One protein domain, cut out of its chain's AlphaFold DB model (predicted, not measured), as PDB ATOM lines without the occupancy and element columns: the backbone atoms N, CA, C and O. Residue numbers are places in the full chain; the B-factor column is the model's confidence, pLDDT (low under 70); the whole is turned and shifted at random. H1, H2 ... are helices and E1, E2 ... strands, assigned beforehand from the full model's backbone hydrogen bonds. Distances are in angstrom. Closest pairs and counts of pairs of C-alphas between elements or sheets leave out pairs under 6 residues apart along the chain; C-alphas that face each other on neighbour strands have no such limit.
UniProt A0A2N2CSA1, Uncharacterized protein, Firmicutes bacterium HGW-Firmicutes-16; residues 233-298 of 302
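Overview. This is residues 233 to 298 of the 302 residues of an uncharacterized protein of Firmicutes bacterium HGW-Firmicutes-16 (UniProt A0A2N2CSA1). The hairpin of E1 and E2, with short E3 beside E2, makes a small sheet; helices H1 and H2 lie off it, separate from each other. Short pairings bring residues 233 to 234 and 296 to 297 beside E1. The 66 printed residues hold E1, E2, H1, E3, H2 in turn, sheet order E1 - E2 - E3, antiparallel; the class is mixed, with under half of the residues in named elements. It is compact, radius of gyration of the C-alphas 11.8 A, spans 31 by 25 by 15 A.

Arrangement. E1, residues 246 to 251, and E2, residues 255 to 261, form a hairpin at 148 degrees; N 249 and O 258, 2.8 A apart, are within hydrogen-bond range. H1, residues 265 to 269, is not on the sheet. E3, residues 276 to 278, is antiparallel to E2; N 259 and O 277 are 2.8 A apart, within hydrogen-bond range. H2, residues 282 to 290, is only just not on the sheet, with 4 pairs of C-alphas within 10 A. H1 and H2 have every O i to N i+4 pair within range.

Along the chain. E1 runs 16.4 A from C-alpha 246 (270.841, 250.621, 255.192), E2 17.8 A, H2 12.4 A to C-alpha 290 (290.038, 250.854, 256.720).

Size, cuts and confidence. The farthest C-alphas, Asp 253 and Ala 270, are 34.6 A apart. The printed part has no cut; no link is long. Residues 242 to 243 have pLDDT under 70.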
ATOM      1  N   VAL A 233     270.186 244.341 252.825       96.38
ATOM      2  CA  VAL A 233     269.700 245.701 252.609       96.38
ATOM      3  C   VAL A 233     268.326 245.826 253.264       96.38
ATOM      4  O   VAL A 233     267.424 245.040 252.968       96.38
ATOM      5  N   ILE A 234     268.174 246.799 254.153       94.81
ATOM      6  CA  ILE A 234     266.933 247.073 254.879       94.81
ATOM      7  C   ILE A 234     266.562 248.545 254.752       94.81
ATOM      8  O   ILE A 234     267.420 249.412 254.574       94.81
ATOM      9  N   LYS A 235     265.269 248.837 254.867       92.12
ATOM     10  CA  LYS A 235     264.784 250.213 254.864       92.12
ATOM     11  C   LYS A 235     264.950 250.815 256.268       92.12
ATOM     12  O   LYS A 235     264.418 250.232 257.215       92.12
ATOM     13  N   PRO A 236     265.659 251.944 256.431       88.88
ATOM     14  CA  PRO A 236     265.731 252.631 257.713       88.88
ATOM     15  C   PRO A 236     264.395 253.259 258.098       88.88
ATOM     16  O   PRO A 236     263.501 253.456 257.269       88.88
ATOM     17  N   HIS A 237     264.281 253.622 259.374       82.88
ATOM     18  CA  HIS A 237     263.227 254.532 259.803       82.88
ATOM     19  C   HIS A 237     263.400 255.887 259.081       82.88
ATOM     20  O   HIS A 237     264.541 256.347 258.983       82.88
ATOM     21  N   PRO A 238     262.326 256.551 258.605       80.12
ATOM     22  CA  PRO A 238     262.434 257.799 257.840       80.12
ATOM     23  C   PRO A 238     263.284 258.878 258.522       80.12
ATOM     24  O   PRO A 238     264.117 259.499 257.877       80.12
ATOM     25  N   MET A 239     263.160 259.019 259.845       74.06
ATOM     26  CA  MET A 239     263.935 259.988 260.634       74.06
ATOM     27  C   MET A 239     265.442 259.693 260.707       74.06
ATOM     28  O   MET A 239     266.215 260.563 261.094       74.06
ATOM     29  N   PHE A 240     265.869 258.472 260.372       74.69
ATOM     30  CA  PHE A 240     267.283 258.086 260.358       74.69
ATOM     31  C   PHE A 240     267.935 258.335 258.999       74.69
ATOM     32  O   PHE A 240     269.099 258.718 258.936       74.69
ATOM     33  N   ASN A 241     267.201 258.082 257.917       70.75
ATOM     34  CA  ASN A 241     267.657 258.319 256.556       70.75
ATOM     35  C   ASN A 241     266.440 258.345 255.618       70.75
ATOM     36  O   ASN A 241     265.847 257.305 255.328       70.75
ATOM     37  N   GLU A 242     266.067 259.532 255.139       62.22
ATOM     38  CA  GLU A 242     264.910 259.710 254.252       62.22
ATOM     39  C   GLU A 242     265.154 259.191 252.823       62.22
ATOM     40  O   GLU A 242     264.199 258.993 252.065       62.22
ATOM     41  N   HIS A 243     266.414 258.975 252.429       60.94
ATOM     42  CA  HIS A 243     266.793 258.844 251.016       60.94
ATOM     43  C   HIS A 243     267.642 257.611 250.679       60.94
ATOM     44  O   HIS A 243     267.940 257.388 249.506       60.94
ATOM     45  N   GLY A 244     268.007 256.781 251.658       78.62
ATOM     46  CA  GLY A 244     268.891 255.635 251.452       78.62
ATOM     47  C   GLY A 244     268.429 254.371 252.162       78.62
ATOM     48  O   GLY A 244     267.778 254.419 253.202       78.62
ATOM     49  N   ASN A 245     268.789 253.220 251.599       90.25
ATOM     50  CA  ASN A 245     268.719 251.963 252.332       90.25
ATOM     51  C   ASN A 245     269.920 251.840 253.277       90.25
ATOM     52  O   ASN A 245     270.985 252.406 253.028       90.25
ATOM     53  N   CYS A 246     269.757 251.038 254.320       93.88
ATOM     54  CA  CYS A 246     270.841 250.621 255.192       93.88
ATOM     55  C   CYS A 246     271.292 249.206 254.840       93.88
ATOM     56  O   CYS A 246     270.516 248.409 254.313       93.88
ATOM     57  N   LEU A 247     272.530 248.876 255.188       96.00
ATOM     58  CA  LEU A 247     273.088 247.538 255.071       96.00
ATOM     59  C   LEU A 247     273.394 246.988 256.465       96.00
ATOM     60  O   LEU A 247     274.063 247.639 257.269       96.00
ATOM     61  N   VAL A 248     272.899 245.789 256.759       97.50
ATOM     62  CA  VAL A 248     273.227 245.074 257.998       97.50
ATOM     63  C   VAL A 248     274.661 244.554 257.924       97.50
ATOM     64  O   VAL A 248     275.037 243.909 256.945       97.50
ATOM     65  N   ILE A 249     275.439 244.816 258.972       97.88
ATOM     66  CA  ILE A 249     276.782 244.272 259.175       97.88
ATOM     67  C   ILE A 249     276.645 242.950 259.924       97.88
ATOM     68  O   ILE A 249     276.015 242.890 260.983       97.88
ATOM     69  N   VAL A 250     277.255 241.903 259.377       97.75
ATOM     70  CA  VAL A 250     277.187 240.535 259.897       97.75
ATOM     71  C   VAL A 250     278.566 240.076 260.350       97.75
ATOM     72  O   VAL A 250     279.556 240.347 259.677       97.75
ATOM     73  N   ARG A 251     278.624 239.350 261.467       97.00
ATOM     74  CA  ARG A 251     279.788 238.562 261.880       97.00
ATOM     75  C   ARG A 251     279.542 237.092 261.548       97.00
ATOM     76  O   ARG A 251     278.472 236.568 261.869       97.00
ATOM     77  N   GLU A 252     280.512 236.442 260.910       95.88
ATOM     78  CA  GLU A 252     280.444 235.005 260.606       95.88
ATOM     79  C   GLU A 252     280.188 234.179 261.878       95.88
ATOM     80  O   GLU A 252     280.678 234.515 262.959       95.88
ATOM     81  N   ASP A 253     279.378 233.123 261.749       92.00
ATOM     82  CA  ASP A 253     278.908 232.248 262.836       92.00
ATOM     83  C   ASP A 253     278.184 232.954 264.002       92.00
ATOM     84  O   ASP A 253     277.977 232.358 265.058       92.00
ATOM     85  N   TYR A 254     277.773 234.215 263.832       93.50
ATOM     86  CA  TYR A 254     277.047 234.965 264.858       93.50
ATOM     87  C   TYR A 254     275.767 235.611 264.322       93.50
ATOM     88  O   TYR A 254     274.693 235.395 264.876       93.50
ATOM     89  N   GLY A 255     275.864 236.386 263.240       96.12
ATOM     90  CA  GLY A 255     274.737 237.131 262.676       96.12
ATOM     91  C   GLY A 255     274.913 238.647 262.737       96.12
ATOM     92  O   GLY A 255     276.033 239.156 262.664       96.12
ATOM     93  N   ALA A 256     273.808 239.386 262.846       96.94
ATOM     94  CA  ALA A 256     273.808 240.849 262.843       96.94
ATOM     95  C   ALA A 256     274.546 241.442 264.059       96.94
ATOM     96  O   ALA A 256     274.224 241.130 265.204       96.94
ATOM     97  N   ILE A 257     275.492 242.353 263.805       95.06
ATOM     98  CA  ILE A 257     276.266 243.083 264.837       95.06
ATOM     99  C   ILE A 257     276.237 244.604 264.656       95.06
ATOM    100  O   ILE A 257     276.686 245.358 265.521       95.06
ATOM    101  N   GLY A 258     275.695 245.069 263.532       95.12
ATOM    102  CA  GLY A 258     275.598 246.484 263.234       95.12
ATOM    103  C   GLY A 258     274.770 246.770 261.995       95.12
ATOM    104  O   GLY A 258     274.293 245.873 261.304       95.12
ATOM    105  N   ILE A 259     274.615 248.052 261.717       95.31
ATOM    106  CA  ILE A 259     273.948 248.605 260.550       95.31
ATOM    107  C   ILE A 259     274.793 249.785 260.069       95.31
ATOM    108  O   ILE A 259     275.362 250.519 260.875       95.31
ATOM    109  N   LYS A 260     274.867 249.984 258.762       93.75
ATOM    110  CA  LYS A 260     275.538 251.119 258.122       93.75
ATOM    111  C   LYS A 260     274.708 251.651 256.967       93.75
ATOM    112  O   LYS A 260     273.724 251.023 256.570       93.75
ATOM    113  N   ASP A 261     275.107 252.789 256.421       91.94
ATOM    114  CA  ASP A 261     274.644 253.190 255.096       91.94
ATOM    115  C   ASP A 261     274.939 252.103 254.043       91.94
ATOM    116  O   ASP A 261     275.828 251.259 254.192       91.94
ATOM    117  N   ASN A 262     274.166 252.118 252.961       93.88
ATOM    118  CA  ASN A 262     274.416 251.293 251.784       93.88
ATOM    119  C   ASN A 262     275.098 252.108 250.668       93.88
ATOM    120  O   ASN A 262     274.688 252.011 249.509       93.88
ATOM    121  N   TYR A 263     276.079 252.953 251.008       92.19
ATOM    122  CA  TYR A 263     276.820 253.727 250.012       92.19
ATOM    123  C   TYR A 263     277.780 252.856 249.200       92.19
ATOM    124  O   TYR A 263     278.327 251.856 249.668       92.19
ATOM    125  N   THR A 264     277.993 253.265 247.954       92.69
ATOM    126  CA  THR A 264     278.974 252.693 247.030       92.69
ATOM    127  C   THR A 264     280.284 253.484 247.057       92.69
ATOM    128  O   THR A 264     280.349 254.601 247.574       92.69
ATOM    129  N   SER A 265     281.341 252.955 246.427       93.56
ATOM    130  CA  SER A 265     282.590 253.707 246.217       93.56
ATOM    131  C   SER A 265     282.358 255.050 245.514       93.56
ATOM    132  O   SER A 265     283.058 256.019 245.806       93.56
ATOM    133  N   ASN A 266     281.384 255.115 244.600       94.81
ATOM    134  CA  ASN A 266     281.061 256.335 243.864       94.81
ATOM    135  C   ASN A 266     280.400 257.376 244.767       94.81
ATOM    136  O   ASN A 266     280.781 258.539 244.701       94.81
ATOM    137  N   ASP A 267     279.471 256.961 245.631       92.69
ATOM    138  CA  ASP A 267     278.802 257.869 246.571       92.69
ATOM    139  C   ASP A 267     279.819 258.494 247.532       92.69
ATOM    140  O   ASP A 267     279.842 259.709 247.723       92.69
ATOM    141  N   ILE A 268     280.728 257.674 248.073       91.56
ATOM    142  CA  ILE A 268     281.802 258.137 248.963       91.56
ATOM    143  C   ILE A 268     282.751 259.085 248.218       91.56
ATOM    144  O   ILE A 268     283.085 260.154 248.726       91.56
ATOM    145  N   SER A 269     283.140 258.745 246.983       94.12
ATOM    146  CA  SER A 269     283.981 259.619 246.145       94.12
ATOM    147  C   SER A 269     283.288 260.940 245.791       94.12
ATOM    148  O   SER A 269     283.957 261.951 245.594       94.12
ATOM    149  N   ALA A 270     281.954 260.940 245.733       95.06
ATOM    150  CA  ALA A 270     281.125 262.122 245.525       95.06
ATOM    151  C   ALA A 270     280.876 262.931 246.816       95.06
ATOM    152  O   ALA A 270     280.181 263.946 246.772       95.06
ATOM    153  N   GLY A 271     281.457 262.520 247.949       93.19
ATOM    154  CA  GLY A 271     281.414 263.246 249.219       93.19
ATOM    155  C   GLY A 271     280.421 262.704 250.247       93.19
ATOM    156  O   GLY A 271     280.225 263.348 251.279       93.19
ATOM    157  N   ALA A 272     279.798 261.544 250.014       90.19
ATOM    158  CA  ALA A 272     278.993 260.893 251.042       90.19
ATOM    159  C   ALA A 272     279.878 260.485 252.232       90.19
ATOM    160  O   ALA A 272     280.946 259.899 252.054       90.19
ATOM    161  N   ILE A 273     279.423 260.785 253.450       89.19
ATOM    162  CA  ILE A 273     280.126 260.441 254.689       89.19
ATOM    163  C   ILE A 273     279.524 259.138 255.230       89.19
ATOM    164  O   ILE A 273     278.352 259.151 255.617       89.19
ATOM    165  N   PRO A 274     280.285 258.028 255.268       89.19
ATOM    166  CA  PRO A 274     279.788 256.773 255.810       89.19
ATOM    167  C   PRO A 274     279.440 256.894 257.295       89.19
ATOM    168  O   PRO A 274     280.174 257.516 258.067       89.19
ATOM    169  N   TYR A 275     278.359 256.245 257.709       89.19
ATOM    170  CA  TYR A 275     277.988 256.073 259.105       89.19
ATOM    171  C   TYR A 275     277.720 254.604 259.408       89.19
ATOM    172  O   TYR A 275     277.301 253.810 258.567       89.19
ATOM    173  N   ARG A 276     277.922 254.240 260.669       92.06
ATOM    174  CA  ARG A 276     277.590 252.917 261.184       92.06
ATOM    175  C   ARG A 276     277.138 253.016 262.628       92.06
ATOM    176  O   ARG A 276     277.537 253.919 263.355       92.06
ATOM    177  N   ILE A 277     276.311 252.067 263.021       91.62
ATOM    178  CA  ILE A 277     275.778 251.907 264.365       91.62
ATOM    179  C   ILE A 277     275.778 250.418 264.691       91.62
ATOM    180  O   ILE A 277     275.367 249.597 263.877       91.62
ATOM    181  N   GLY A 278     276.277 250.043 265.858       91.50
ATOM    182  CA  GLY A 278     276.414 248.641 266.227       91.50
ATOM    183  C   GLY A 278     277.333 248.468 267.418       91.50
ATOM    184  O   GLY A 278     277.763 249.448 268.023       91.50
ATOM    185  N   ARG A 279     277.624 247.210 267.740       86.69
ATOM    186  CA  ARG A 279     278.566 246.839 268.795       86.69
ATOM    187  C   ARG A 279     279.763 246.161 268.150       86.69
ATOM    188  O   ARG A 279     279.679 245.005 267.733       86.69
ATOM    189  N   PHE A 280     280.861 246.899 268.075       89.69
ATOM    190  CA  PHE A 280     282.096 246.454 267.447       89.69
ATOM    191  C   PHE A 280     283.200 246.346 268.490       89.69
ATOM    192  O   PHE A 280     283.277 247.134 269.430       89.69
ATOM    193  N   TYR A 281     284.059 245.351 268.324       89.00
ATOM    194  CA  TYR A 281     285.328 245.302 269.038       89.00
ATOM    195  C   TYR A 281     286.340 246.272 268.410       89.00
ATOM    196  O   TYR A 281     286.214 246.576 267.222       89.00
ATOM    197  N   PRO A 282     287.383 246.715 269.136       90.56
ATOM    198  CA  PRO A 282     288.342 247.694 268.612       90.56
ATOM    199  C   PRO A 282     289.006 247.282 267.286       90.56
ATOM    200  O   PRO A 282     289.300 248.110 266.429       90.56
ATOM    201  N   GLU A 283     289.262 245.992 267.084       92.25
ATOM    202  CA  GLU A 283     289.788 245.438 265.835       92.25
ATOM    203  C   GLU A 283     288.764 245.466 264.695       92.25
ATOM    204  O   GLU A 283     289.125 245.777 263.563       92.25
ATOM    205  N   GLU A 284     287.488 245.219 264.987       93.62
ATOM    206  CA  GLU A 284     286.402 245.305 264.009       93.62
ATOM    207  C   GLU A 284     286.163 246.761 263.600       93.62
ATOM    208  O   GLU A 284     285.951 247.038 262.422       93.62
ATOM    209  N   GLU A 285     286.272 247.704 264.541       92.81
ATOM    210  CA  GLU A 285     286.226 249.136 264.238       92.81
ATOM    211  C   GLU A 285     287.332 249.534 263.265       92.81
ATOM    212  O   GLU A 285     287.038 250.136 262.233       92.81
ATOM    213  N   LYS A 286     288.578 249.111 263.510       94.31
ATOM    214  CA  LYS A 286     289.705 249.355 262.591       94.31
ATOM    215  C   LYS A 286     289.469 248.752 261.204       94.31
ATOM    216  O   LYS A 286     289.797 249.370 260.188       94.31
ATOM    217  N   MET A 287     288.887 247.552 261.129       95.94
ATOM    218  CA  MET A 287     288.514 246.937 259.849       95.94
ATOM    219  C   MET A 287     287.469 247.779 259.106       95.94
ATOM    220  O   MET A 287     287.622 248.034 257.913       95.94
ATOM    221  N   LEU A 288     286.444 248.259 259.809       94.75
ATOM    222  CA  LEU A 288     285.376 249.084 259.239       94.75
ATOM    223  C   LEU A 288     285.847 250.503 258.875       94.75
ATOM    224  O   LEU A 288     285.303 251.110 257.958       94.75
ATOM    225  N   GLU A 289     286.855 251.039 259.563       93.56
ATOM    226  CA  GLU A 289     287.509 252.307 259.213       93.56
ATOM    227  C   GLU A 289     288.386 252.176 257.970       93.56
ATOM    228  O   GLU A 289     288.325 253.024 257.083       93.56
ATOM    229  N   SER A 290     289.175 251.102 257.882       95.81
ATOM    230  CA  SER A 290     290.038 250.854 256.720       95.81
ATOM    231  C   SER A 290     289.251 250.502 255.456       95.81
ATOM    232  O   SER A 290     289.696 250.811 254.350       95.81
ATOM    233  N   ASN A 291     288.075 249.886 255.603       96.44
ATOM    234  CA  ASN A 291     287.174 249.583 254.501       96.44
ATOM    235  C   ASN A 291     285.718 249.928 254.865       96.44
ATOM    236  O   ASN A 291     284.970 249.051 255.309       96.44
ATOM    237  N   PRO A 292     285.271 251.168 254.588       93.38
ATOM    238  CA  PRO A 292     283.903 251.599 254.863       93.38
ATOM    239  C   PRO A 292     282.832 250.799 254.120       93.38
ATOM    240  O   PRO A 292     281.672 250.834 254.519       93.38
ATOM    241  N   LEU A 293     283.186 250.062 253.057       95.44
ATOM    242  CA  LEU A 293     282.266 249.214 252.292       95.44
ATOM    243  C   LEU A 293     282.104 247.811 252.888       95.44
ATOM    244  O   LEU A 293     281.152 247.116 252.534       95.44
ATOM    245  N   LEU A 294     282.957 247.420 253.838       97.00
ATOM    246  CA  LEU A 294     282.869 246.135 254.520       97.00
ATOM    247  C   LEU A 294     281.509 245.979 255.220       97.00
ATOM    248  O   LEU A 294     280.968 246.925 255.797       97.00
ATOM    249  N   ALA A 295     280.933 244.783 255.120       97.06
ATOM    250  CA  ALA A 295     279.670 244.423 255.771       97.06
ATOM    251  C   ALA A 295     279.673 242.996 256.339       97.06
ATOM    252  O   ALA A 295     278.708 242.590 256.980       97.06
ATOM    253  N   VAL A 296     280.755 242.244 256.118       98.00
ATOM    254  CA  VAL A 296     280.990 240.928 256.716       98.00
ATOM    255  C   VAL A 296     282.274 241.019 257.518       98.00
ATOM    256  O   VAL A 296     283.307 241.415 256.981       98.00
ATOM    257  N   LEU A 297     282.192 240.685 258.797       97.00
ATOM    258  CA  LEU A 297     283.326 240.578 259.698       97.00
ATOM    259  C   LEU A 297     283.606 239.099 259.984       97.00
ATOM    260  O   LEU A 297     282.660 238.308 260.065       97.00
ATOM    261  N   PRO A 298     284.887 238.718 260.116       96.12
ATOM    262  CA  PRO A 298     285.268 237.334 260.344       96.12
ATOM    263  C   PRO A 298     284.728 236.830 261.679       96.12
ATOM    264  O   PRO A 298     284.443 237.610 262.597       96.12
TER     265      PRO A 298